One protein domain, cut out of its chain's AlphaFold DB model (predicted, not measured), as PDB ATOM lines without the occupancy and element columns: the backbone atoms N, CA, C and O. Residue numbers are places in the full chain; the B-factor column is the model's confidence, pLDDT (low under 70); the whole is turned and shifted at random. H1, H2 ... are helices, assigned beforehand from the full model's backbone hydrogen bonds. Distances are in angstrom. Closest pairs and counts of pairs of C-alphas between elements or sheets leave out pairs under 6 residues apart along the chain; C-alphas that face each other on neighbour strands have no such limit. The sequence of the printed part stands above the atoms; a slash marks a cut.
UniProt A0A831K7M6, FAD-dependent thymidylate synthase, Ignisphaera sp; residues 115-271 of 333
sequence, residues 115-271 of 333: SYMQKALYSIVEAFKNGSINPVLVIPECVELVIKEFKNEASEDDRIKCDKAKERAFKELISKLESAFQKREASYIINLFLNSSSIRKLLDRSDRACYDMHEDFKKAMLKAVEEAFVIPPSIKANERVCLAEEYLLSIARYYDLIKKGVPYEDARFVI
ATOM      1  N   SER A 115     -27.055 -54.228   7.683       88.25
ATOM      2  CA  SER A 115     -27.629 -54.993   6.565       88.25
ATOM      3  C   SER A 115     -27.926 -54.151   5.319       88.25
ATOM      4  O   SER A 115     -27.561 -54.534   4.211       88.25
ATOM      5  N   TYR A 116     -28.517 -52.969   5.487       92.75
ATOM      6  CA  TYR A 116     -28.809 -52.056   4.381       92.75
ATOM      7  C   TYR A 116     -27.554 -51.461   3.741       92.75
ATOM      8  O   TYR A 116     -27.464 -51.408   2.518       92.75
ATOM      9  N   MET A 117     -26.551 -51.078   4.536       94.12
ATOM     10  CA  MET A 117     -25.281 -50.572   3.999       94.12
ATOM     11  C   MET A 117     -24.561 -51.648   3.182       94.12
ATOM     12  O   MET A 117     -24.035 -51.366   2.110       94.12
ATOM     13  N   GLN A 118     -24.594 -52.897   3.655       92.94
ATOM     14  CA  GLN A 118     -24.048 -54.042   2.927       92.94
ATOM     15  C   GLN A 118     -24.795 -54.308   1.612       92.94
ATOM     16  O   GLN A 118     -24.151 -54.602   0.609       92.94
ATOM     17  N   LYS A 119     -26.125 -54.133   1.566       93.12
ATOM     18  CA  LYS A 119     -26.892 -54.226   0.309       93.12
ATOM     19  C   LYS A 119     -26.460 -53.180  -0.723       93.12
ATOM     20  O   LYS A 119     -26.283 -53.529  -1.887       93.12
ATOM     21  N   ALA A 120     -26.233 -51.930  -0.308       94.81
ATOM     22  CA  ALA A 120     -25.729 -50.892  -1.214       94.81
ATOM     23  C   ALA A 120     -24.352 -51.254  -1.789       94.81
ATOM     24  O   ALA A 120     -24.146 -51.186  -3.000       94.81
ATOM     25  N   LEU A 121     -23.425 -51.700  -0.934       94.56
ATOM     26  CA  LEU A 121     -22.092 -52.141  -1.358       94.56
ATOM     27  C   LEU A 121     -22.166 -53.331  -2.318       94.56
ATOM     28  O   LEU A 121     -21.508 -53.321  -3.357       94.56
ATOM     29  N   TYR A 122     -22.999 -54.323  -2.001       93.94
ATOM     30  CA  TYR A 122     -23.228 -55.475  -2.866       93.94
ATOM     31  C   TYR A 122     -23.770 -55.048  -4.234       93.94
ATOM     32  O   TYR A 122     -23.266 -55.509  -5.253       93.94
ATOM     33  N   SER A 123     -24.727 -54.115  -4.277       94.50
ATOM     34  CA  SER A 123     -25.282 -53.620  -5.540       94.50
ATOM     35  C   SER A 123     -24.231 -52.926  -6.416       94.50
ATOM     36  O   SER A 123     -24.304 -53.053  -7.639       94.50
ATOM     37  N   ILE A 124     -23.258 -52.221  -5.826       94.50
ATOM     38  CA  ILE A 124     -22.124 -51.634  -6.563       94.50
ATOM     39  C   ILE A 124     -21.229 -52.738  -7.137       94.50
ATOM     40  O   ILE A 124     -20.886 -52.706  -8.318       94.50
ATOM     41  N   VAL A 125     -20.860 -53.725  -6.315       93.00
ATOM     42  CA  VAL A 125     -20.014 -54.854  -6.742       93.00
ATOM     43  C   VAL A 125     -20.692 -55.648  -7.862       93.00
ATOM     44  O   VAL A 125     -20.053 -55.994  -8.853       93.00
ATOM     45  N   GLU A 126     -21.997 -55.884  -7.744       93.69
ATOM     46  CA  GLU A 126     -22.798 -56.567  -8.756       93.69
ATOM     47  C   GLU A 126     -22.849 -55.786 -10.078       93.69
ATOM     48  O   GLU A 126     -22.726 -56.396 -11.140       93.69
ATOM     49  N   ALA A 127     -22.964 -54.453 -10.028       93.06
ATOM     50  CA  ALA A 127     -22.961 -53.604 -11.220       93.06
ATOM     51  C   ALA A 127     -21.632 -53.667 -11.994       93.06
ATOM     52  O   ALA A 127     -21.636 -53.639 -13.224       93.06
ATOM     53  N   PHE A 128     -20.499 -53.780 -11.295       91.44
ATOM     54  CA  PHE A 128     -19.222 -54.069 -11.949       91.44
ATOM     55  C   PHE A 128     -19.215 -55.484 -12.528       91.44
ATOM     56  O   PHE A 128     -18.879 -55.683 -13.690       91.44
ATOM     57  N   LYS A 129     -19.624 -56.484 -11.742       90.50
ATOM     58  CA  LYS A 129     -19.553 -57.900 -12.127       90.50
ATOM     59  C   LYS A 129     -20.368 -58.239 -13.374       90.50
ATOM     60  O   LYS A 129     -19.931 -59.052 -14.183       90.50
ATOM     61  N   ASN A 130     -21.546 -57.642 -13.523       90.19
ATOM     62  CA  ASN A 130     -22.424 -57.888 -14.664       90.19
ATOM     63  C   ASN A 130     -22.135 -56.969 -15.871       90.19
ATOM     64  O   ASN A 130     -22.868 -57.029 -16.853       90.19
ATOM     65  N   GLY A 131     -21.101 -56.119 -15.797       85.56
ATOM     66  CA  GLY A 131     -20.727 -55.197 -16.871       85.56
ATOM     67  C   GLY A 131     -21.685 -54.018 -17.065       85.56
ATOM     68  O   GLY A 131     -21.587 -53.331 -18.079       85.56
ATOM     69  N   SER A 132     -22.601 -53.758 -16.119       86.69
ATOM     70  CA  SER A 132     -23.485 -52.578 -16.174       86.69
ATOM     71  C   SER A 132     -22.699 -51.275 -16.077       86.69
ATOM     72  O   SER A 132     -23.146 -50.253 -16.582       86.69
ATOM     73  N   ILE A 133     -21.545 -51.303 -15.409       87.19
ATOM     74  CA  ILE A 133     -20.589 -50.200 -15.367       87.19
ATOM     75  C   ILE A 133     -19.200 -50.720 -15.723       87.19
ATOM     76  O   ILE A 133     -18.745 -51.737 -15.199       87.19
ATOM     77  N   ASN A 134     -18.514 -49.988 -16.597       82.06
ATOM     78  CA  ASN A 134     -17.150 -50.298 -17.000       82.06
ATOM     79  C   ASN A 134     -16.200 -49.260 -16.393       82.06
ATOM     80  O   ASN A 134     -16.361 -48.067 -16.654       82.06
ATOM     81  N   PRO A 135     -15.236 -49.677 -15.560       75.94
ATOM     82  CA  PRO A 135     -14.280 -48.761 -14.962       75.94
ATOM     83  C   PRO A 135     -13.351 -48.188 -16.031       75.94
ATOM     84  O   PRO A 135     -12.942 -48.887 -16.960       75.94
ATOM     85  N   VAL A 136     -12.951 -46.931 -15.852       70.94
ATOM     86  CA  VAL A 136     -11.850 -46.354 -16.626       70.94
ATOM     87  C   VAL A 136     -10.547 -46.996 -16.145       70.94
ATOM     88  O   VAL A 136     -10.076 -46.719 -15.043       70.94
ATOM     89  N   LEU A 137      -9.980 -47.883 -16.962       73.44
ATOM     90  CA  LEU A 137      -8.724 -48.576 -16.682       73.44
ATOM     91  C   LEU A 137      -7.633 -48.081 -17.628       73.44
ATOM     92  O   LEU A 137      -7.801 -48.097 -18.847       73.44
ATOM     93  N   VAL A 138      -6.490 -47.687 -17.067       75.19
ATOM     94  CA  VAL A 138      -5.279 -47.426 -17.849       75.19
ATOM     95  C   VAL A 138      -4.532 -48.746 -18.002       75.19
ATOM     96  O   VAL A 138      -3.969 -49.258 -17.038       75.19
ATOM     97  N   ILE A 139      -4.571 -49.314 -19.208       83.00
ATOM     98  CA  ILE A 139      -3.961 -50.609 -19.526       83.00
ATOM     99  C   ILE A 139      -2.755 -50.359 -20.433       83.00
ATOM    100  O   ILE A 139      -2.959 -49.851 -21.541       83.00
ATOM    101  N   PRO A 140      -1.523 -50.684 -19.997       86.38
ATOM    102  CA  PRO A 140      -0.302 -50.400 -20.752       86.38
ATOM    103  C   PRO A 140      -0.355 -50.874 -22.208       86.38
ATOM    104  O   PRO A 140      -0.083 -50.091 -23.114       86.38
ATOM    105  N   GLU A 141      -0.812 -52.102 -22.448       88.06
ATOM    106  CA  GLU A 141      -0.919 -52.703 -23.782       88.06
ATOM    107  C   GLU A 141      -1.879 -51.927 -24.697       88.06
ATOM    108  O   GLU A 141      -1.672 -51.833 -25.906       88.06
ATOM    109  N   CYS A 142      -2.925 -51.328 -24.127       88.00
ATOM    110  CA  CYS A 142      -3.856 -50.490 -24.873       88.00
ATOM    111  C   CYS A 142      -3.308 -49.082 -25.115       88.00
ATOM    112  O   CYS A 142      -3.601 -48.489 -26.149       88.00
ATOM    113  N   VAL A 143      -2.494 -48.548 -24.201       87.56
ATOM    114  CA  VAL A 143      -1.777 -47.283 -24.426       87.56
ATOM    115  C   VAL A 143      -0.778 -47.446 -25.573       87.56
ATOM    116  O   VAL A 143      -0.720 -46.593 -26.455       87.56
ATOM    117  N   GLU A 144      -0.043 -48.559 -25.611       88.19
ATOM    118  CA  GLU A 144       0.854 -48.886 -26.724       88.19
ATOM    119  C   GLU A 144       0.105 -49.005 -28.054       88.19
ATOM    120  O   GLU A 144       0.554 -48.441 -29.052       88.19
ATOM    121  N   LEU A 145      -1.050 -49.683 -28.067       88.88
ATOM    122  CA  LEU A 145      -1.911 -49.759 -29.250       88.88
ATOM    123  C   LEU A 145      -2.309 -48.363 -29.742       88.88
ATOM    124  O   LEU A 145      -2.142 -48.074 -30.923       88.88
ATOM    125  N   VAL A 146      -2.765 -47.484 -28.846       89.25
ATOM    126  CA  VAL A 146      -3.141 -46.105 -29.197       89.25
ATOM    127  C   VAL A 146      -1.951 -45.350 -29.799       89.25
ATOM    128  O   VAL A 146      -2.093 -44.713 -30.841       89.25
ATOM    129  N   ILE A 147      -0.754 -45.460 -29.210       90.88
ATOM    130  CA  ILE A 147       0.470 -44.835 -29.749       90.88
ATOM    131  C   ILE A 147       0.780 -45.351 -31.162       90.88
ATOM    132  O   ILE A 147       1.146 -44.560 -32.035       90.88
ATOM    133  N   LYS A 148       0.638 -46.659 -31.404       89.75
ATOM    134  CA  LYS A 148       0.852 -47.264 -32.726       89.75
ATOM    135  C   LYS A 148      -0.210 -46.843 -33.738       89.75
ATOM    136  O   LYS A 148       0.134 -46.592 -34.888       89.75
ATOM    137  N   GLU A 149      -1.473 -46.717 -33.331       91.06
ATOM    138  CA  GLU A 149      -2.544 -46.202 -34.193       91.06
ATOM    139  C   GLU A 149      -2.259 -44.759 -34.623       91.06
ATOM    140  O   GLU A 149      -2.351 -44.455 -35.809       91.06
ATOM    141  N   PHE A 150      -1.791 -43.898 -33.711       92.94
ATOM    142  CA  PHE A 150      -1.365 -42.534 -34.054       92.94
ATOM    143  C   PHE A 150      -0.214 -42.486 -35.070       92.94
ATOM    144  O   PHE A 150      -0.108 -41.525 -35.830       92.94
ATOM    145  N   LYS A 151       0.649 -43.508 -35.094       93.88
ATOM    146  CA  LYS A 151       1.749 -43.642 -36.061       93.88
ATOM    147  C   LYS A 151       1.360 -44.381 -37.347       93.88
ATOM    148  O   LYS A 151       2.200 -44.500 -38.231       93.88
ATOM    149  N   ASN A 152       0.116 -44.859 -37.475       89.19
ATOM    150  CA  ASN A 152      -0.329 -45.785 -38.529       89.19
ATOM    151  C   ASN A 152       0.470 -47.108 -38.584       89.19
ATOM    152  O   ASN A 152       0.618 -47.711 -39.643       89.19
ATOM    153  N   GLU A 153       0.971 -47.575 -37.438       91.19
ATOM    154  CA  GLU A 153       1.787 -48.795 -37.289       91.19
ATOM    155  C   GLU A 153       1.027 -49.934 -36.577       91.19
ATOM    156  O   GLU A 153       1.613 -50.956 -36.219       91.19
ATOM    157  N   ALA A 154      -0.270 -49.758 -36.308       85.50
ATOM    158  CA  ALA A 154      -1.057 -50.716 -35.539       85.50
ATOM    159  C   ALA A 154      -1.371 -51.991 -36.334       85.50
ATOM    160  O   ALA A 154      -1.869 -51.934 -37.460       85.50
ATOM    161  N   SER A 155      -1.134 -53.144 -35.708       89.19
ATOM    162  CA  SER A 155      -1.463 -54.461 -36.259       89.19
ATOM    163  C   SER A 155      -2.703 -55.074 -35.601       89.19
ATOM    164  O   SER A 155      -3.092 -54.694 -34.495       89.19
ATOM    165  N   GLU A 156      -3.303 -56.070 -36.257       88.12
ATOM    166  CA  GLU A 156      -4.413 -56.844 -35.679       88.12
ATOM    167  C   GLU A 156      -3.990 -57.569 -34.387       88.12
ATOM    168  O   GLU A 156      -4.737 -57.608 -33.410       88.12
ATOM    169  N   ASP A 157      -2.742 -58.046 -34.325       89.69
ATOM    170  CA  ASP A 157      -2.172 -58.658 -33.121       89.69
ATOM    171  C   ASP A 157      -2.109 -57.681 -31.938       89.69
ATOM    172  O   ASP A 157      -2.286 -58.091 -30.788       89.69
ATOM    173  N   ASP A 158      -1.877 -56.390 -32.192       87.19
ATOM    174  CA  ASP A 158      -1.876 -55.363 -31.145       87.19
ATOM    175  C   ASP A 158      -3.292 -55.117 -30.597       87.19
ATOM    176  O   ASP A 158      -3.457 -54.960 -29.383       87.19
ATOM    177  N   ARG A 159      -4.326 -55.168 -31.456       87.81
ATOM    178  CA  ARG A 159      -5.737 -55.106 -31.024       87.81
ATOM    179  C   ARG A 159      -6.080 -56.298 -30.130       87.81
ATOM    180  O   ARG A 159      -6.544 -56.107 -29.006       87.81
ATOM    181  N   ILE A 160      -5.737 -57.512 -30.568       90.25
ATOM    182  CA  ILE A 160      -5.961 -58.754 -29.808       90.25
ATOM    183  C   ILE A 160      -5.231 -58.720 -28.457       90.25
ATOM    184  O   ILE A 160      -5.775 -59.172 -27.445       90.25
ATOM    185  N   LYS A 161      -3.999 -58.197 -28.410       90.50
ATOM    186  CA  LYS A 161      -3.242 -58.039 -27.157       90.50
ATOM    187  C   LYS A 161      -3.935 -57.084 -26.191       90.50
ATOM    188  O   LYS A 161      -4.104 -57.445 -25.027       90.50
ATOM    189  N   CYS A 162      -4.359 -55.910 -26.660       88.00
ATOM    190  CA  CYS A 162      -5.088 -54.949 -25.832       88.00
ATOM    191  C   CYS A 162      -6.402 -55.543 -25.302       88.00
ATOM    192  O   CYS A 162      -6.691 -55.414 -24.112       88.00
ATOM    193  N   ASP A 163      -7.169 -56.261 -26.124       87.44
ATOM    194  CA  ASP A 163      -8.438 -56.849 -25.681       87.44
ATOM    195  C   ASP A 163      -8.243 -57.973 -24.654       87.44
ATOM    196  O   ASP A 163      -8.910 -57.984 -23.614       87.44
ATOM    197  N   LYS A 164      -7.245 -58.848 -24.840       90.19
ATOM    198  CA  LYS A 164      -6.867 -59.843 -23.817       90.19
ATOM    199  C   LYS A 164      -6.401 -59.187 -22.513       90.19
ATOM    200  O   LYS A 164      -6.727 -59.676 -21.429       90.19
ATOM    201  N   ALA A 165      -5.648 -58.090 -22.601       89.06
ATOM    202  CA  ALA A 165      -5.190 -57.342 -21.432       89.06
ATOM    203  C   ALA A 165      -6.361 -56.680 -20.683       89.06
ATOM    204  O   ALA A 165      -6.422 -56.778 -19.454       89.06
ATOM    205  N   LYS A 166      -7.338 -56.102 -21.399       86.94
ATOM    206  CA  LYS A 166      -8.594 -55.585 -20.819       86.94
ATOM    207  C   LYS A 166      -9.352 -56.659 -20.058       86.94
ATOM    208  O   LYS A 166      -9.698 -56.443 -18.897       86.94
ATOM    209  N   GLU A 167      -9.579 -57.818 -20.673       86.81
ATOM    210  CA  GLU A 167     -10.297 -58.916 -20.019       86.81
ATOM    211  C   GLU A 167      -9.595 -59.384 -18.743       86.81
ATOM    212  O   GLU A 167     -10.246 -59.618 -17.719       86.81
ATOM    213  N   ARG A 168      -8.265 -59.510 -18.783       89.75
ATOM    214  CA  ARG A 168      -7.468 -59.893 -17.614       89.75
ATOM    215  C   ARG A 168      -7.568 -58.848 -16.503       89.75
ATOM    216  O   ARG A 168      -7.878 -59.210 -15.369       89.75
ATOM    217  N   ALA A 169      -7.347 -57.575 -16.827       87.56
ATOM    218  CA  ALA A 169      -7.414 -56.479 -15.864       87.56
ATOM    219  C   ALA A 169      -8.803 -56.381 -15.217       87.56
ATOM    220  O   ALA A 169      -8.917 -56.203 -14.004       87.56
ATOM    221  N   PHE A 170      -9.862 -56.566 -16.008       87.50
ATOM    222  CA  PHE A 170     -11.231 -56.575 -15.510       87.50
ATOM    223  C   PHE A 170     -11.486 -57.752 -14.558       87.50
ATOM    224  O   PHE A 170     -11.980 -57.543 -13.451       87.50
ATOM    225  N   LYS A 171     -11.075 -58.976 -14.916       88.88
ATOM    226  CA  LYS A 171     -11.188 -60.154 -14.031       88.88
ATOM    227  C   LYS A 171     -10.450 -59.956 -12.704       88.88
ATOM    228  O   LYS A 171     -10.992 -60.274 -11.645       88.88
ATOM    229  N   GLU A 172      -9.240 -59.403 -12.746       90.19
ATOM    230  CA  GLU A 172      -8.464 -59.088 -11.540       90.19
ATOM    231  C   GLU A 172      -9.160 -58.030 -10.669       90.19
ATOM    232  O   GLU A 172      -9.167 -58.149  -9.441       90.19
ATOM    233  N   LEU A 173      -9.783 -57.019 -11.280       89.56
ATOM    234  CA  LEU A 173     -10.549 -56.006 -10.557       89.56
ATOM    235  C   LEU A 173     -11.769 -56.600  -9.850       89.56
ATOM    236  O   LEU A 173     -11.975 -56.319  -8.668       89.56
ATOM    237  N   ILE A 174     -12.556 -57.428 -10.544       90.25
ATOM    238  CA  ILE A 174     -13.732 -58.085  -9.957       90.25
ATOM    239  C   ILE A 174     -13.317 -58.952  -8.767       90.25
ATOM    240  O   ILE A 174     -13.908 -58.836  -7.695       90.25
ATOM    241  N   SER A 175     -12.242 -59.734  -8.902       92.00
ATOM    242  CA  SER A 175     -11.719 -60.548  -7.798       92.00
ATOM    243  C   SER A 175     -11.306 -59.697  -6.586       92.00
ATOM    244  O   SER A 175     -11.622 -60.037  -5.442       92.00
ATOM    245  N   LYS A 176     -10.661 -58.543  -6.816       92.94
ATOM    246  CA  LYS A 176     -10.323 -57.590  -5.746       92.94
ATOM    247  C   LYS A 176     -11.566 -57.000  -5.083       92.94
ATOM    248  O   LYS A 176     -11.580 -56.869  -3.863       92.94
ATOM    249  N   LEU A 177     -12.596 -56.657  -5.856       92.25
ATOM    250  CA  LEU A 177     -13.855 -56.120  -5.335       92.25
ATOM    251  C   LEU A 177     -14.604 -57.136  -4.471       92.25
ATOM    252  O   LEU A 177     -15.060 -56.790  -3.383       92.25
ATOM    253  N   GLU A 178     -14.676 -58.392  -4.908       91.75
ATOM    254  CA  GLU A 178     -15.281 -59.475  -4.126       91.75
ATOM    255  C   GLU A 178     -14.502 -59.720  -2.823       91.75
ATOM    256  O   GLU A 178     -15.102 -59.831  -1.752       91.75
ATOM    257  N   SER A 179     -13.165 -59.715  -2.885       93.56
ATOM    258  CA  SER A 179     -12.306 -59.823  -1.698       93.56
ATOM    259  C   SER A 179     -12.509 -58.654  -0.727       93.56
ATOM    260  O   SER A 179     -12.655 -58.864   0.479       93.56
ATOM    261  N   ALA A 180     -12.569 -57.423  -1.241       92.25
ATOM    262  CA  ALA A 180     -12.812 -56.218  -0.452       92.25
ATOM    263  C   ALA A 180     -14.190 -56.253   0.226       92.25
ATOM    264  O   ALA A 180     -14.311 -55.901   1.400       92.25
ATOM    265  N   PHE A 181     -15.220 -56.730  -0.477       91.56
ATOM    266  CA  PHE A 181     -16.565 -56.882   0.079       91.56
ATOM    267  C   PHE A 181     -16.582 -57.875   1.247       91.56
ATOM    268  O   PHE A 181     -17.077 -57.547   2.325       91.56
ATOM    269  N   GLN A 182     -15.946 -59.041   1.089       89.81
ATOM    270  CA  GLN A 182     -15.822 -60.040   2.160       89.81
ATOM    271  C   GLN A 182     -15.062 -59.505   3.382       89.81
ATOM    272  O   GLN A 182     -15.431 -59.792   4.520       89.81
ATOM    273  N   LYS A 183     -14.026 -58.687   3.159       89.56
ATOM    274  CA  LYS A 183     -13.232 -58.041   4.218       89.56
ATOM    275  C   LYS A 183     -13.881 -56.788   4.812       89.56
ATOM    276  O   LYS A 183     -13.299 -56.179   5.706       89.56
ATOM    277  N   ARG A 184     -15.076 -56.403   4.347       86.31
ATOM    278  CA  ARG A 184     -15.794 -55.181   4.755       86.31
ATOM    279  C   ARG A 184     -15.016 -53.888   4.480       86.31
ATOM    280  O   ARG A 184     -15.134 -52.903   5.206       86.31
ATOM    281  N   GLU A 185     -14.252 -53.855   3.396       90.69
ATOM    282  CA  GLU A 185     -13.498 -52.681   2.949       90.69
ATOM    283  C   GLU A 185     -14.392 -51.731   2.131       90.69
ATOM    284  O   GLU A 185     -14.114 -51.398   0.978       90.69
ATOM    285  N   ALA A 186     -15.497 -51.282   2.730       90.50
ATOM    286  CA  ALA A 186     -16.507 -50.456   2.066       90.50
ATOM    287  C   ALA A 186     -15.929 -49.173   1.451       90.50
ATOM    288  O   ALA A 186     -16.271 -48.812   0.326       90.50
ATOM    289  N   SER A 187     -15.016 -48.510   2.166       90.06
ATOM    290  CA  SER A 187     -14.354 -47.290   1.704       90.06
ATOM    291  C   SER A 187     -13.573 -47.518   0.415       90.06
ATOM    292  O   SER A 187     -13.585 -46.664  -0.464       90.06
ATOM    293  N   TYR A 188     -12.921 -48.676   0.265       91.19
ATOM    294  CA  TYR A 188     -12.215 -49.026  -0.967       91.19
ATOM    295  C   TYR A 188     -13.196 -49.179  -2.136       91.19
ATOM    296  O   TYR A 188     -12.992 -48.569  -3.183       91.19
ATOM    297  N   ILE A 189     -14.288 -49.926  -1.934       93.38
ATOM    298  CA  ILE A 189     -15.318 -50.168  -2.960       93.38
ATOM    299  C   ILE A 189     -15.933 -48.845  -3.429       93.38
ATOM    300  O   ILE A 189     -16.003 -48.581  -4.629       93.38
ATOM    301  N   ILE A 190     -16.348 -47.997  -2.486       92.94
ATOM    302  CA  ILE A 190     -17.012 -46.723  -2.781       92.94
ATOM    303  C   ILE A 190     -16.047 -45.751  -3.461       92.94
ATOM    304  O   ILE A 190     -16.410 -45.139  -4.464       92.94
ATOM    305  N   ASN A 191     -14.811 -45.629  -2.970       89.06
ATOM    306  CA  ASN A 191     -13.828 -44.742  -3.589       89.06
ATOM    307  C   ASN A 191     -13.461 -45.204  -5.000       89.06
ATOM    308  O   ASN A 191     -13.382 -44.373  -5.900       89.06
ATOM    309  N   LEU A 192     -13.286 -46.512  -5.223       89.38
ATOM    310  CA  LEU A 192     -13.058 -47.047  -6.563       89.38
ATOM    311  C   LEU A 192     -14.230 -46.709  -7.487       89.38
ATOM    312  O   LEU A 192     -14.003 -46.200  -8.582       89.38
ATOM    313  N   PHE A 193     -15.464 -46.961  -7.044       91.12
ATOM    314  CA  PHE A 193     -16.666 -46.651  -7.812       91.12
ATOM    315  C   PHE A 193     -16.712 -45.173  -8.210       91.12
ATOM    316  O   PHE A 193     -16.807 -44.855  -9.393       91.12
ATOM    317  N   LEU A 194     -16.567 -44.271  -7.237       88.25
ATOM    318  CA  LEU A 194     -16.638 -42.834  -7.478       88.25
ATOM    319  C   LEU A 194     -15.485 -42.330  -8.360       88.25
ATOM    320  O   LEU A 194     -15.721 -41.530  -9.261       88.25
ATOM    321  N   ASN A 195     -14.259 -42.810  -8.159       83.81
ATOM    322  CA  ASN A 195     -13.108 -42.398  -8.972       83.81
ATOM    323  C   ASN A 195     -13.172 -42.947 -10.402       83.81
ATOM    324  O   ASN A 195     -12.649 -42.324 -11.319       83.81
ATOM    325  N   SER A 196     -13.837 -44.086 -10.603       83.25
ATOM    326  CA  SER A 196     -14.041 -44.675 -11.934       83.25
ATOM    327  C   SER A 196     -15.159 -43.994 -12.727       83.25
ATOM    328  O   SER A 196     -15.331 -44.287 -13.905       83.25
ATOM    329  N   SER A 197     -15.938 -43.124 -12.080       79.69
ATOM    330  CA  SER A 197     -17.195 -42.601 -12.620       79.69
ATOM    331  C   SER A 197     -17.063 -41.287 -13.406       79.69
ATOM    332  O   SER A 197     -17.974 -40.947 -14.161       79.69
ATOM    333  N   SER A 198     -15.942 -40.571 -13.246       71.94
ATOM    334  CA  SER A 198     -15.613 -39.327 -13.954       71.94
ATOM    335  C   SER A 198     -14.104 -39.248 -14.206       71.94
ATOM    336  O   SER A 198     -13.299 -39.404 -13.286       71.94
ATOM    337  N   ILE A 199     -13.722 -38.941 -15.450       66.50
ATOM    338  CA  ILE A 199     -12.324 -38.676 -15.828       66.50
ATOM    339  C   ILE A 199     -11.809 -37.434 -15.096       66.50
ATOM    340  O   ILE A 199     -10.657 -37.396 -14.666       66.50
ATOM    341  N   ARG A 200     -12.666 -36.425 -14.901       64.62
ATOM    342  CA  ARG A 200     -12.296 -35.204 -14.190       64.62
ATOM    343  C   ARG A 200     -11.969 -35.489 -12.732       64.62
ATOM    344  O   ARG A 200     -10.962 -34.992 -12.265       64.62
ATOM    345  N   LYS A 201     -12.713 -36.372 -12.060       64.94
ATOM    346  CA  LYS A 201     -12.394 -36.816 -10.689       64.94
ATOM    347  C   LYS A 201     -11.106 -37.643 -10.601       64.94
ATOM    348  O   LYS A 201     -10.417 -37.619  -9.582       64.94
ATOM    349  N   LEU A 202     -10.764 -38.371 -11.666       61.34
ATOM    350  CA  LEU A 202      -9.486 -39.080 -11.758       61.34
ATOM    351  C   LEU A 202      -8.297 -38.100 -11.819       61.34
ATOM    352  O   LEU A 202      -7.239 -38.391 -11.262       61.34
ATOM    353  N   LEU A 203      -8.481 -36.950 -12.480       63.81
ATOM    354  CA  LEU A 203      -7.443 -35.940 -12.721       63.81
ATOM    355  C   LEU A 203      -7.405 -34.824 -11.661       63.81
ATOM    356  O   LEU A 203      -6.324 -34.354 -11.313       63.81
ATOM    357  N   ASP A 204      -8.559 -34.424 -11.132       59.41
ATOM    358  CA  ASP A 204      -8.753 -33.329 -10.185       59.41
ATOM    359  C   ASP A 204      -9.563 -33.813  -8.970       59.41
ATOM    360  O   ASP A 204     -10.733 -34.192  -9.061       59.41
ATOM    361  N   ARG A 205      -8.912 -33.846  -7.802       57.06
ATOM    362  CA  ARG A 205      -9.436 -34.486  -6.582       57.06
ATOM    363  C   ARG A 205     -10.453 -33.633  -5.817       57.06
ATOM    364  O   ARG A 205     -10.983 -34.127  -4.820       57.06
ATOM    365  N   SER A 206     -10.695 -32.380  -6.213       56.69
ATOM    366  CA  SER A 206     -11.590 -31.474  -5.473       56.69
ATOM    367  C   SER A 206     -13.045 -31.447  -5.946       56.69
ATOM    368  O   SER A 206     -13.897 -31.011  -5.173       56.69
ATOM    369  N   ASP A 207     -13.359 -31.938  -7.147       65.75
ATOM    370  CA  ASP A 207     -14.726 -31.884  -7.682       65.75
ATOM    371  C   ASP A 207     -15.575 -33.115  -7.308       65.75
ATOM    372  O   ASP A 207     -15.108 -34.260  -7.271       65.75
ATOM    373  N   ARG A 208     -16.867 -32.884  -7.026       74.19
ATOM    374  CA  ARG A 208     -17.840 -33.958  -6.748       74.19
ATOM    375  C   ARG A 208     -18.087 -34.791  -8.005       74.19
ATOM    376  O   ARG A 208     -18.289 -34.230  -9.083       74.19
ATOM    377  N   ALA A 209     -18.145 -36.120  -7.864       76.88
ATOM    378  CA  ALA A 209     -18.365 -37.012  -9.008       76.88
ATOM    379  C   ALA A 209     -19.719 -36.754  -9.668       76.88
ATOM    380  O   ALA A 209     -19.852 -36.876 -10.883       76.88
ATOM    381  N   CYS A 210     -20.723 -36.389  -8.870       80.12
ATOM    382  CA  CYS A 210     -22.097 -36.244  -9.320       80.12
ATOM    383  C   CYS A 210     -22.297 -35.253 -10.477       80.12
ATOM    384  O   CYS A 210     -23.255 -35.410 -11.236       80.12
ATOM    385  N   TYR A 211     -21.408 -34.268 -10.640       80.94
ATOM    386  CA  TYR A 211     -21.516 -33.257 -11.693       80.94
ATOM    387  C   TYR A 211     -21.093 -33.754 -13.079       80.94
ATOM    388  O   TYR A 211     -21.584 -33.231 -14.076       80.94
ATOM    389  N   ASP A 212     -20.222 -34.761 -13.144       80.81
ATOM    390  CA  ASP A 212     -19.578 -35.217 -14.386       80.81
ATOM    391  C   ASP A 212     -19.577 -36.753 -14.507       80.81
ATOM    392  O   ASP A 212     -18.654 -37.380 -15.024       80.81
ATOM    393  N   MET A 213     -20.613 -37.385 -13.960       83.31
ATOM    394  CA  MET A 213     -20.742 -38.840 -13.928       83.31
ATOM    395  C   MET A 213     -21.339 -39.387 -15.233       83.31
ATOM    396  O   MET A 213     -22.347 -38.867 -15.720       83.31
ATOM    397  N   HIS A 214     -20.788 -40.486 -15.760       85.38
ATOM    398  CA  HIS A 214     -21.408 -41.214 -16.877       85.38
ATOM    399  C   HIS A 214     -22.800 -41.759 -16.491       85.38
ATOM    400  O   HIS A 214     -23.021 -42.165 -15.347       85.38
ATOM    401  N   GLU A 215     -23.746 -41.812 -17.435       87.62
ATOM    402  CA  GLU A 215     -25.144 -42.189 -17.157       87.62
ATOM    403  C   GLU A 215     -25.297 -43.581 -16.523       87.62
ATOM    404  O   GLU A 215     -26.111 -43.769 -15.617       87.62
ATOM    405  N   ASP A 216     -24.482 -44.550 -16.933       90.56
ATOM    406  CA  ASP A 216     -24.527 -45.899 -16.355       90.56
ATOM    407  C   ASP A 216     -24.091 -45.914 -14.885       90.56
ATOM    408  O   ASP A 216     -24.714 -46.575 -14.050       90.56
ATOM    409  N   PHE A 217     -23.087 -45.103 -14.533       90.81
ATOM    410  CA  PHE A 217     -22.671 -44.917 -13.144       90.81
ATOM    411  C   PHE A 217     -23.742 -44.191 -12.331       90.81
ATOM    412  O   PHE A 217     -24.003 -44.595 -11.199       90.81
ATOM    413  N   LYS A 218     -24.430 -43.189 -12.899       91.25
ATOM    414  CA  LYS A 218     -25.562 -42.531 -12.219       91.25
ATOM    415  C   LYS A 218     -26.656 -43.538 -11.876       91.25
ATOM    416  O   LYS A 218     -27.114 -43.578 -10.734       91.25
ATOM    417  N   LYS A 219     -27.048 -44.384 -12.833       91.88
ATOM    418  CA  LYS A 219     -28.060 -45.433 -12.622       91.88
ATOM    419  C   LYS A 219     -27.617 -46.445 -11.567       91.88
ATOM    420  O   LYS A 219     -28.400 -46.762 -10.673       91.88
ATOM    421  N   ALA A 220     -26.373 -46.922 -11.642       93.44
ATOM    422  CA  ALA A 220     -25.821 -47.861 -10.668       93.44
ATOM    423  C   ALA A 220     -25.755 -47.254  -9.257       93.44
ATOM    424  O   ALA A 220     -26.133 -47.915  -8.290       93.44
ATOM    425  N   MET A 221     -25.349 -45.986  -9.141       93.50
ATOM    426  CA  MET A 221     -25.297 -45.270  -7.867       93.50
ATOM    427  C   MET A 221     -26.686 -45.115  -7.253       93.50
ATOM    428  O   MET A 221     -26.870 -45.429  -6.081       93.50
ATOM    429  N   LEU A 222     -27.667 -44.662  -8.040       93.44
ATOM    430  CA  LEU A 222     -29.041 -44.505  -7.566       93.44
ATOM    431  C   LEU A 222     -29.622 -45.846  -7.116       93.44
ATOM    432  O   LEU A 222     -30.159 -45.918  -6.015       93.44
ATOM    433  N   LYS A 223     -29.429 -46.917  -7.897       93.44
ATOM    434  CA  LYS A 223     -29.857 -48.271  -7.519       93.44
ATOM    435  C   LYS A 223     -29.230 -48.704  -6.190       93.44
ATOM    436  O   LYS A 223     -29.946 -49.112  -5.281       93.44
ATOM    437  N   ALA A 224     -27.911 -48.574  -6.051       94.19
ATOM    438  CA  ALA A 224     -27.204 -48.959  -4.834       94.19
ATOM    439  C   ALA A 224     -27.662 -48.151  -3.614       94.19
ATOM    440  O   ALA A 224     -27.863 -48.699  -2.533       94.19
ATOM    441  N   VAL A 225     -27.862 -46.845  -3.774       95.31
ATOM    442  CA  VAL A 225     -28.331 -45.986  -2.687       95.31
ATOM    443  C   VAL A 225     -29.778 -46.287  -2.318       95.31
ATOM    444  O   VAL A 225     -30.090 -46.320  -1.131       95.31
ATOM    445  N   GLU A 226     -30.648 -46.574  -3.284       94.50
ATOM    446  CA  GLU A 226     -32.033 -46.990  -3.039       94.50
ATOM    447  C   GLU A 226     -32.133 -48.347  -2.326       94.50
ATOM    448  O   GLU A 226     -33.160 -48.630  -1.709       94.50
ATOM    449  N   GLU A 227     -31.091 -49.181  -2.323       93.88
ATOM    450  CA  GLU A 227     -31.049 -50.362  -1.451       93.88
ATOM    451  C   GLU A 227     -30.921 -49.975   0.025       93.88
ATOM    452  O   GLU A 227     -31.544 -50.609   0.877       93.88
ATOM    453  N   ALA A 228     -30.157 -48.924   0.344       95.38
ATOM    454  CA  ALA A 228     -29.836 -48.557   1.722       95.38
ATOM    455  C   ALA A 228     -30.651 -47.394   2.294       95.38
ATOM    456  O   ALA A 228     -30.910 -47.367   3.496       95.38
ATOM    457  N   PHE A 229     -31.050 -46.435   1.468       96.62
ATOM    458  CA  PHE A 229     -31.633 -45.164   1.885       96.62
ATOM    459  C   PHE A 229     -32.963 -44.906   1.184       96.62
ATOM    460  O   PHE A 229     -33.250 -45.425   0.103       96.62
ATOM    461  N   VAL A 230     -33.786 -44.074   1.810       95.31
ATOM    462  CA  VAL A 230     -34.978 -43.489   1.200       95.31
ATOM    463  C   VAL A 230     -34.607 -42.128   0.620       95.31
ATOM    464  O   VAL A 230     -34.132 -41.243   1.334       95.31
ATOM    465  N   ILE A 231     -34.837 -41.949  -0.679       92.88
ATOM    466  CA  ILE A 231     -34.646 -40.666  -1.358       92.88
ATOM    467  C   ILE A 231     -36.005 -39.955  -1.419       92.88
ATOM    468  O   ILE A 231     -36.945 -40.512  -1.990       92.88
ATOM    469  N   PRO A 232     -36.147 -38.739  -0.856       91.62
ATOM    470  CA  PRO A 232     -37.419 -38.033  -0.900       91.62
ATOM    471  C   PRO A 232     -37.851 -37.716  -2.343       91.62
ATOM    472  O   PRO A 232     -37.032 -37.244  -3.137       91.62
ATOM    473  N   PRO A 233     -39.138 -37.898  -2.693       89.75
ATOM    474  CA  PRO A 233     -39.635 -37.675  -4.048       89.75
ATOM    475  C   PRO A 233     -39.521 -36.207  -4.479       89.75
ATOM    476  O   PRO A 233     -39.362 -35.940  -5.667       89.75
ATOM    477  N   SER A 234     -39.523 -35.272  -3.521       89.56
ATOM    478  CA  SER A 234     -39.358 -33.833  -3.748       89.56
ATOM    479  C   SER A 234     -37.962 -33.429  -4.239       89.56
ATOM    480  O   SER A 234     -37.794 -32.311  -4.726       89.56
ATOM    481  N   ILE A 235     -36.953 -34.300  -4.113       89.56
ATOM    482  CA  ILE A 235     -35.609 -34.031  -4.632       89.56
ATOM    483  C   ILE A 235     -35.615 -34.212  -6.152       89.56
ATOM    484  O   ILE A 235     -35.925 -35.293  -6.666       89.56
ATOM    485  N   LYS A 236     -35.251 -33.140  -6.869       87.19
ATOM    486  CA  LYS A 236     -35.159 -33.107  -8.335       87.19
ATOM    487  C   LYS A 236     -34.122 -34.107  -8.848       87.19
ATOM    488  O   LYS A 236     -33.117 -34.354  -8.190       87.19
ATOM    489  N   ALA A 237     -34.341 -34.647 -10.047       78.06
ATOM    490  CA  ALA A 237     -33.516 -35.716 -10.617       78.06
ATOM    491  C   ALA A 237     -32.011 -35.383 -10.688       78.06
ATOM    492  O   ALA A 237     -31.191 -36.247 -10.392       78.06
ATOM    493  N   ASN A 238     -31.653 -34.138 -11.014       77.12
ATOM    494  CA  ASN A 238     -30.262 -33.679 -11.062       77.12
ATOM    495  C   ASN A 238     -29.589 -33.685  -9.674       77.12
ATOM    496  O   ASN A 238     -28.430 -34.066  -9.556       77.12
ATOM    497  N   GLU A 239     -30.328 -33.338  -8.617       88.00
ATOM    498  CA  GLU A 239     -29.819 -33.312  -7.237       88.00
ATOM    499  C   GLU A 239     -29.772 -34.703  -6.592       88.00
ATOM    500  O   GLU A 239     -28.979 -34.943  -5.681       88.00
ATOM    501  N   ARG A 240     -30.586 -35.657  -7.070       91.31
ATOM    502  CA  ARG A 240     -30.603 -37.032  -6.535       91.31
ATOM    503  C   ARG A 240     -29.242 -37.709  -6.635       91.31
ATOM    504  O   ARG A 240     -28.883 -38.466  -5.741       91.31
ATOM    505  N   VAL A 241     -28.496 -37.432  -7.701       90.88
ATOM    506  CA  VAL A 241     -27.166 -38.008  -7.937       90.88
ATOM    507  C   VAL A 241     -26.164 -37.483  -6.906       90.88
ATOM    508  O   VAL A 241     -25.445 -38.272  -6.304       90.88
ATOM    509  N   CYS A 242     -26.151 -36.174  -6.635       91.19
ATOM    510  CA  CYS A 242     -25.264 -35.605  -5.616       91.19
ATOM    511  C   CYS A 242     -25.643 -36.058  -4.201       91.19
ATOM    512  O   CYS A 242     -24.764 -36.420  -3.423       91.19
ATOM    513  N   LEU A 243     -26.940 -36.135  -3.891       93.69
ATOM    514  CA  LEU A 243     -27.406 -36.684  -2.615       93.69
ATOM    515  C   LEU A 243     -27.009 -38.162  -2.448       93.69
ATOM    516  O   LEU A 243     -26.620 -38.593  -1.365       93.69
ATOM    517  N   ALA A 244     -27.077 -38.945  -3.526       94.44
ATOM    518  CA  ALA A 244     -26.652 -40.338  -3.526       94.44
ATOM    519  C   ALA A 244     -25.136 -40.481  -3.291       94.44
ATOM    520  O   ALA A 244     -24.723 -41.342  -2.511       94.44
ATOM    521  N   GLU A 245     -24.312 -39.613  -3.888       93.56
ATOM    522  CA  GLU A 245     -22.871 -39.560  -3.599       93.56
ATOM    523  C   GLU A 245     -22.618 -39.281  -2.108       93.56
ATOM    524  O   GLU A 245     -21.840 -39.996  -1.478       93.56
ATOM    525  N   GLU A 246     -23.318 -38.315  -1.507       94.50
ATOM    526  CA  GLU A 246     -23.206 -38.001  -0.074       94.50
ATOM    527  C   GLU A 246     -23.595 -39.187   0.821       94.50
ATOM    528  O   GLU A 246     -22.907 -39.494   1.800       94.50
ATOM    529  N   TYR A 247     -24.659 -39.910   0.467       97.00
ATOM    530  CA  TYR A 247     -25.073 -41.113   1.187       97.00
ATOM    531  C   TYR A 247     -24.025 -42.227   1.104       97.00
ATOM    532  O   TYR A 247     -23.703 -42.828   2.131       97.00
ATOM    533  N   LEU A 248     -23.426 -42.472  -0.067       95.94
ATOM    534  CA  LEU A 248     -22.323 -43.432  -0.181       95.94
ATOM    535  C   LEU A 248     -21.098 -42.981   0.620       95.94
ATOM    536  O   LEU A 248     -20.527 -43.778   1.362       95.94
ATOM    537  N   LEU A 249     -20.720 -41.705   0.551       95.06
ATOM    538  CA  LEU A 249     -19.608 -41.175   1.341       95.06
ATOM    539  C   LEU A 249     -19.849 -41.322   2.851       95.06
ATOM    540  O   LEU A 249     -18.907 -41.618   3.589       95.06
ATOM    541  N   SER A 250     -21.098 -41.206   3.317       97.12
ATOM    542  CA  SER A 250     -21.447 -41.485   4.717       97.12
ATOM    543  C   SER A 250     -21.192 -42.950   5.102       97.12
ATOM    544  O   SER A 250     -20.630 -43.209   6.167       97.12
ATOM    545  N   ILE A 251     -21.501 -43.907   4.214       97.00
ATOM    546  CA  ILE A 251     -21.190 -45.332   4.414       97.00
ATOM    547  C   ILE A 251     -19.674 -45.541   4.456       97.00
ATOM    548  O   ILE A 251     -19.175 -46.194   5.372       97.00
ATOM    549  N   ALA A 252     -18.924 -44.979   3.505       95.94
ATOM    550  CA  ALA A 252     -17.464 -45.084   3.499       95.94
ATOM    551  C   ALA A 252     -16.871 -44.556   4.816       95.94
ATOM    552  O   ALA A 252     -16.081 -45.233   5.476       95.94
ATOM    553  N   ARG A 253     -17.334 -43.384   5.266       96.31
ATOM    554  CA  ARG A 253     -16.876 -42.793   6.523       96.31
ATOM    555  C   ARG A 253     -17.229 -43.646   7.739       96.31
ATOM    556  O   ARG A 253     -16.414 -43.736   8.655       96.31
ATOM    557  N   TYR A 254     -18.404 -44.272   7.754       96.31
ATOM    558  CA  TYR A 254     -18.797 -45.203   8.809       96.31
ATOM    559  C   TYR A 254     -17.791 -46.353   8.940       96.31
ATOM    560  O   TYR A 254     -17.233 -46.551  10.018       96.31
ATOM    561  N   TYR A 255     -17.469 -47.045   7.843       94.62
ATOM    562  CA  TYR A 255     -16.507 -48.153   7.876       94.62
ATOM    563  C   TYR A 255     -15.073 -47.701   8.192       94.62
ATOM    564  O   TYR A 255     -14.344 -48.424   8.872       94.62
ATOM    565  N   ASP A 256     -14.671 -46.492   7.787       95.19
ATOM    566  CA  ASP A 256     -13.381 -45.914   8.189       95.19
ATOM    567  C   ASP A 256     -13.275 -45.703   9.705       95.19
ATOM    568  O   ASP A 256     -12.203 -45.905  10.282       95.19
ATOM    569  N   LEU A 257     -14.362 -45.278  10.357       95.69
ATOM    570  CA  LEU A 257     -14.405 -45.119  11.813       95.69
ATOM    571  C   LEU A 257     -14.298 -46.479  12.509       95.69
ATOM    572  O   LEU A 257     -13.478 -46.624  13.416       95.69
ATOM    573  N   ILE A 258     -15.034 -47.488  12.032       93.88
ATOM    574  CA  ILE A 258     -14.942 -48.862  12.553       93.88
ATOM    575  C   ILE A 258     -13.514 -49.405  12.417       93.88
ATOM    576  O   ILE A 258     -12.958 -49.937  13.376       93.88
ATOM    577  N   LYS A 259     -12.866 -49.203  11.262       93.62
ATOM    578  CA  LYS A 259     -11.470 -49.614  11.033       93.62
ATOM    579  C   LYS A 259     -10.485 -48.950  12.003       93.62
ATOM    580  O   LYS A 259      -9.440 -49.522  12.301       93.62
ATOM    581  N   LYS A 260     -10.810 -47.755  12.501       95.88
ATOM    582  CA  LYS A 260     -10.030 -47.021  13.512       95.88
ATOM    583  C   LYS A 260     -10.382 -47.408  14.954       95.88
ATOM    584  O   LYS A 260      -9.865 -46.788  15.877       95.88
ATOM    585  N   GLY A 261     -11.235 -48.413  15.152       96.25
ATOM    586  CA  GLY A 261     -11.631 -48.910  16.470       96.25
ATOM    587  C   GLY A 261     -12.782 -48.144  17.122       96.25
ATOM    588  O   GLY A 261     -13.040 -48.355  18.303       96.25
ATOM    589  N   VAL A 262     -13.479 -47.263  16.392       97.06
ATOM    590  CA  VAL A 262     -14.683 -46.600  16.919       97.06
ATOM    591  C   VAL A 262     -15.819 -47.628  17.030       97.06
ATOM    592  O   VAL A 262     -16.063 -48.345  16.057       97.06
ATOM    593  N   PRO A 263     -16.533 -47.710  18.166       96.56
ATOM    594  CA  PRO A 263     -17.670 -48.614  18.321       96.56
ATOM    595  C   PRO A 263     -18.822 -48.321  17.350       96.56
ATOM    596  O   PRO A 263     -19.022 -47.187  16.905       96.56
ATOM    597  N   TYR A 264     -19.634 -49.339  17.055       94.56
ATOM    598  CA  TYR A 264     -20.762 -49.236  16.121       94.56
ATOM    599  C   TYR A 264     -21.805 -48.191  16.539       94.56
ATOM    600  O   TYR A 264     -22.362 -47.494  15.683       94.56
ATOM    601  N   GLU A 265     -22.074 -48.057  17.841       96.06
ATOM    602  CA  GLU A 265     -23.026 -47.079  18.376       96.06
ATOM    603  C   GLU A 265     -22.629 -45.622  18.143       96.06
ATOM    604  O   GLU A 265     -23.536 -44.796  18.021       96.06
ATOM    605  N   ASP A 266     -21.329 -45.347  18.031       97.62
ATOM    606  CA  ASP A 266     -20.772 -44.010  17.834       97.62
ATOM    607  C   ASP A 266     -20.527 -43.747  16.347       97.62
ATOM    608  O   ASP A 266     -20.912 -42.705  15.818       97.62
ATOM    609  N   ALA A 267     -19.970 -44.726  15.626       96.69
ATOM    610  CA  ALA A 267     -19.696 -44.596  14.197       96.69
ATOM    611  C   ALA A 267     -20.962 -44.275  13.391       96.69
ATOM    612  O   ALA A 267     -20.918 -43.473  12.457       96.69
ATOM    613  N   ARG A 268     -22.115 -44.845  13.770       95.38
ATOM    614  CA  ARG A 268     -23.401 -44.622  13.082       95.38
ATOM    615  C   ARG A 268     -23.891 -43.171  13.107       95.38
ATOM    616  O   ARG A 268     -24.808 -42.864  12.356       95.38
ATOM    617  N   PHE A 269     -23.308 -42.281  13.915       96.81
ATOM    618  CA  PHE A 269     -23.683 -40.859  13.938       96.81
ATOM    619  C   PHE A 269     -23.428 -40.162  12.596       96.81
ATOM    620  O   PHE A 269     -24.055 -39.146  12.310       96.81
ATOM    621  N   VAL A 270     -22.539 -40.708  11.757       97.12
ATOM    622  CA  VAL A 270     -22.314 -40.194  10.399       97.12
ATOM    623  C   VAL A 270     -23.419 -40.593   9.414       97.12
ATOM    624  O   VAL A 270     -23.566 -39.961   8.371       97.12
ATOM    625  N   ILE A 271     -24.195 -41.639   9.718       97.31
ATOM    626  CA  ILE A 271     -25.217 -42.165   8.812       97.31
ATOM    627  C   ILE A 271     -26.472 -41.285   8.888       97.31
ATOM    628  O   ILE A 271     -27.031 -41.103   9.974       97.31
TER     629      ILE A 271
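Overview. This is residues 115 to 271 of the 333 residues of the protein "FAD-dependent thymidylate synthase" of Ignisphaera sp (UniProt A0A831K7M6). Picture a helical body with one long helical arm: H1, H4, H6 and H7 pack together as the body, and the long helix H3 has only its last part on it. The first part of H3 runs away from the body, with H2 folded back along it as a hairpin, and this arm makes much of the length; at the opposite end H8 folds back on H7. The printed part has 157 residues with eight named helices, H1 to H8 in chain order, and no named strand; the class is all helix. It is only just compact, close to loose, with a radius of gyration of the C-alphas of 18.0 A, and elongated, spanning 60 by 35 by 28 A.

Arrangement. Begin at H3, residues 156 to 182. With its residues 158 to 165 alone it touches H2, residues 140 to 150, in a helical hairpin; the closest C-alphas, of Cys 142 and Cys 162, are 4.7 A apart. Look next at H1, residues 115 to 129, and H4, residues 186 to 195, which with H3 make an up-and-down bundle, each helix running against the one before it. H3 touches H1 with residues 174 to 181 alone, closest at C-alphas 129 and 174, 6.2 A apart, at a shallow tilt of 11 degrees, opposite ways. H6, residues 215 to 228, touches H1, with C-alphas 120 and 224 closest at 4.4 A. H7, residues 237 to 259, touches H4, closest at C-alphas 187 and 252, 4.2 A apart, with its residues 248 to 256 alone. H7 also touches H6 at a steep tilt of 58 degrees, closest at C-alphas 225 and 244, 6.0 A apart. H8, residues 264 to 270, forms a helical hairpin with H7, closest at C-alphas 254 and 267, 5.5 A apart. H5, residues 199 to 203, is close to H4 but not clearly touching, with C-alphas 195 and 202 closest at 5.6 A. Every O i to N i+4 pair is within hydrogen-bond range in H1 to H5; the counts are 9 of 10 in H6, 17 of 19 in H7 and 1 of 3 in H8, which has 2 of 4 O i to N i+3 pairs within range.

Along the chain. Find C-alpha 156 at (-4.413, -56.844, -35.679); from there H3 runs 39.7 A to C-alpha 182 at (-15.822, -60.040, 2.160). H7 is 33.9 A long, H1 20.6 A, H6 20.5 A, H2 15.5 A, H4 14.1 A, H8 10.8 A and H5 6.4 A.

Size, cuts and confidence. The farthest C-alphas, of Asn 152 and Glu 265, are 61.3 A apart. The printed part has no cut, and H5 to H6 is the long link. Mean pLDDT of the printed part is 88.6; residues 199 to 207 are under 70.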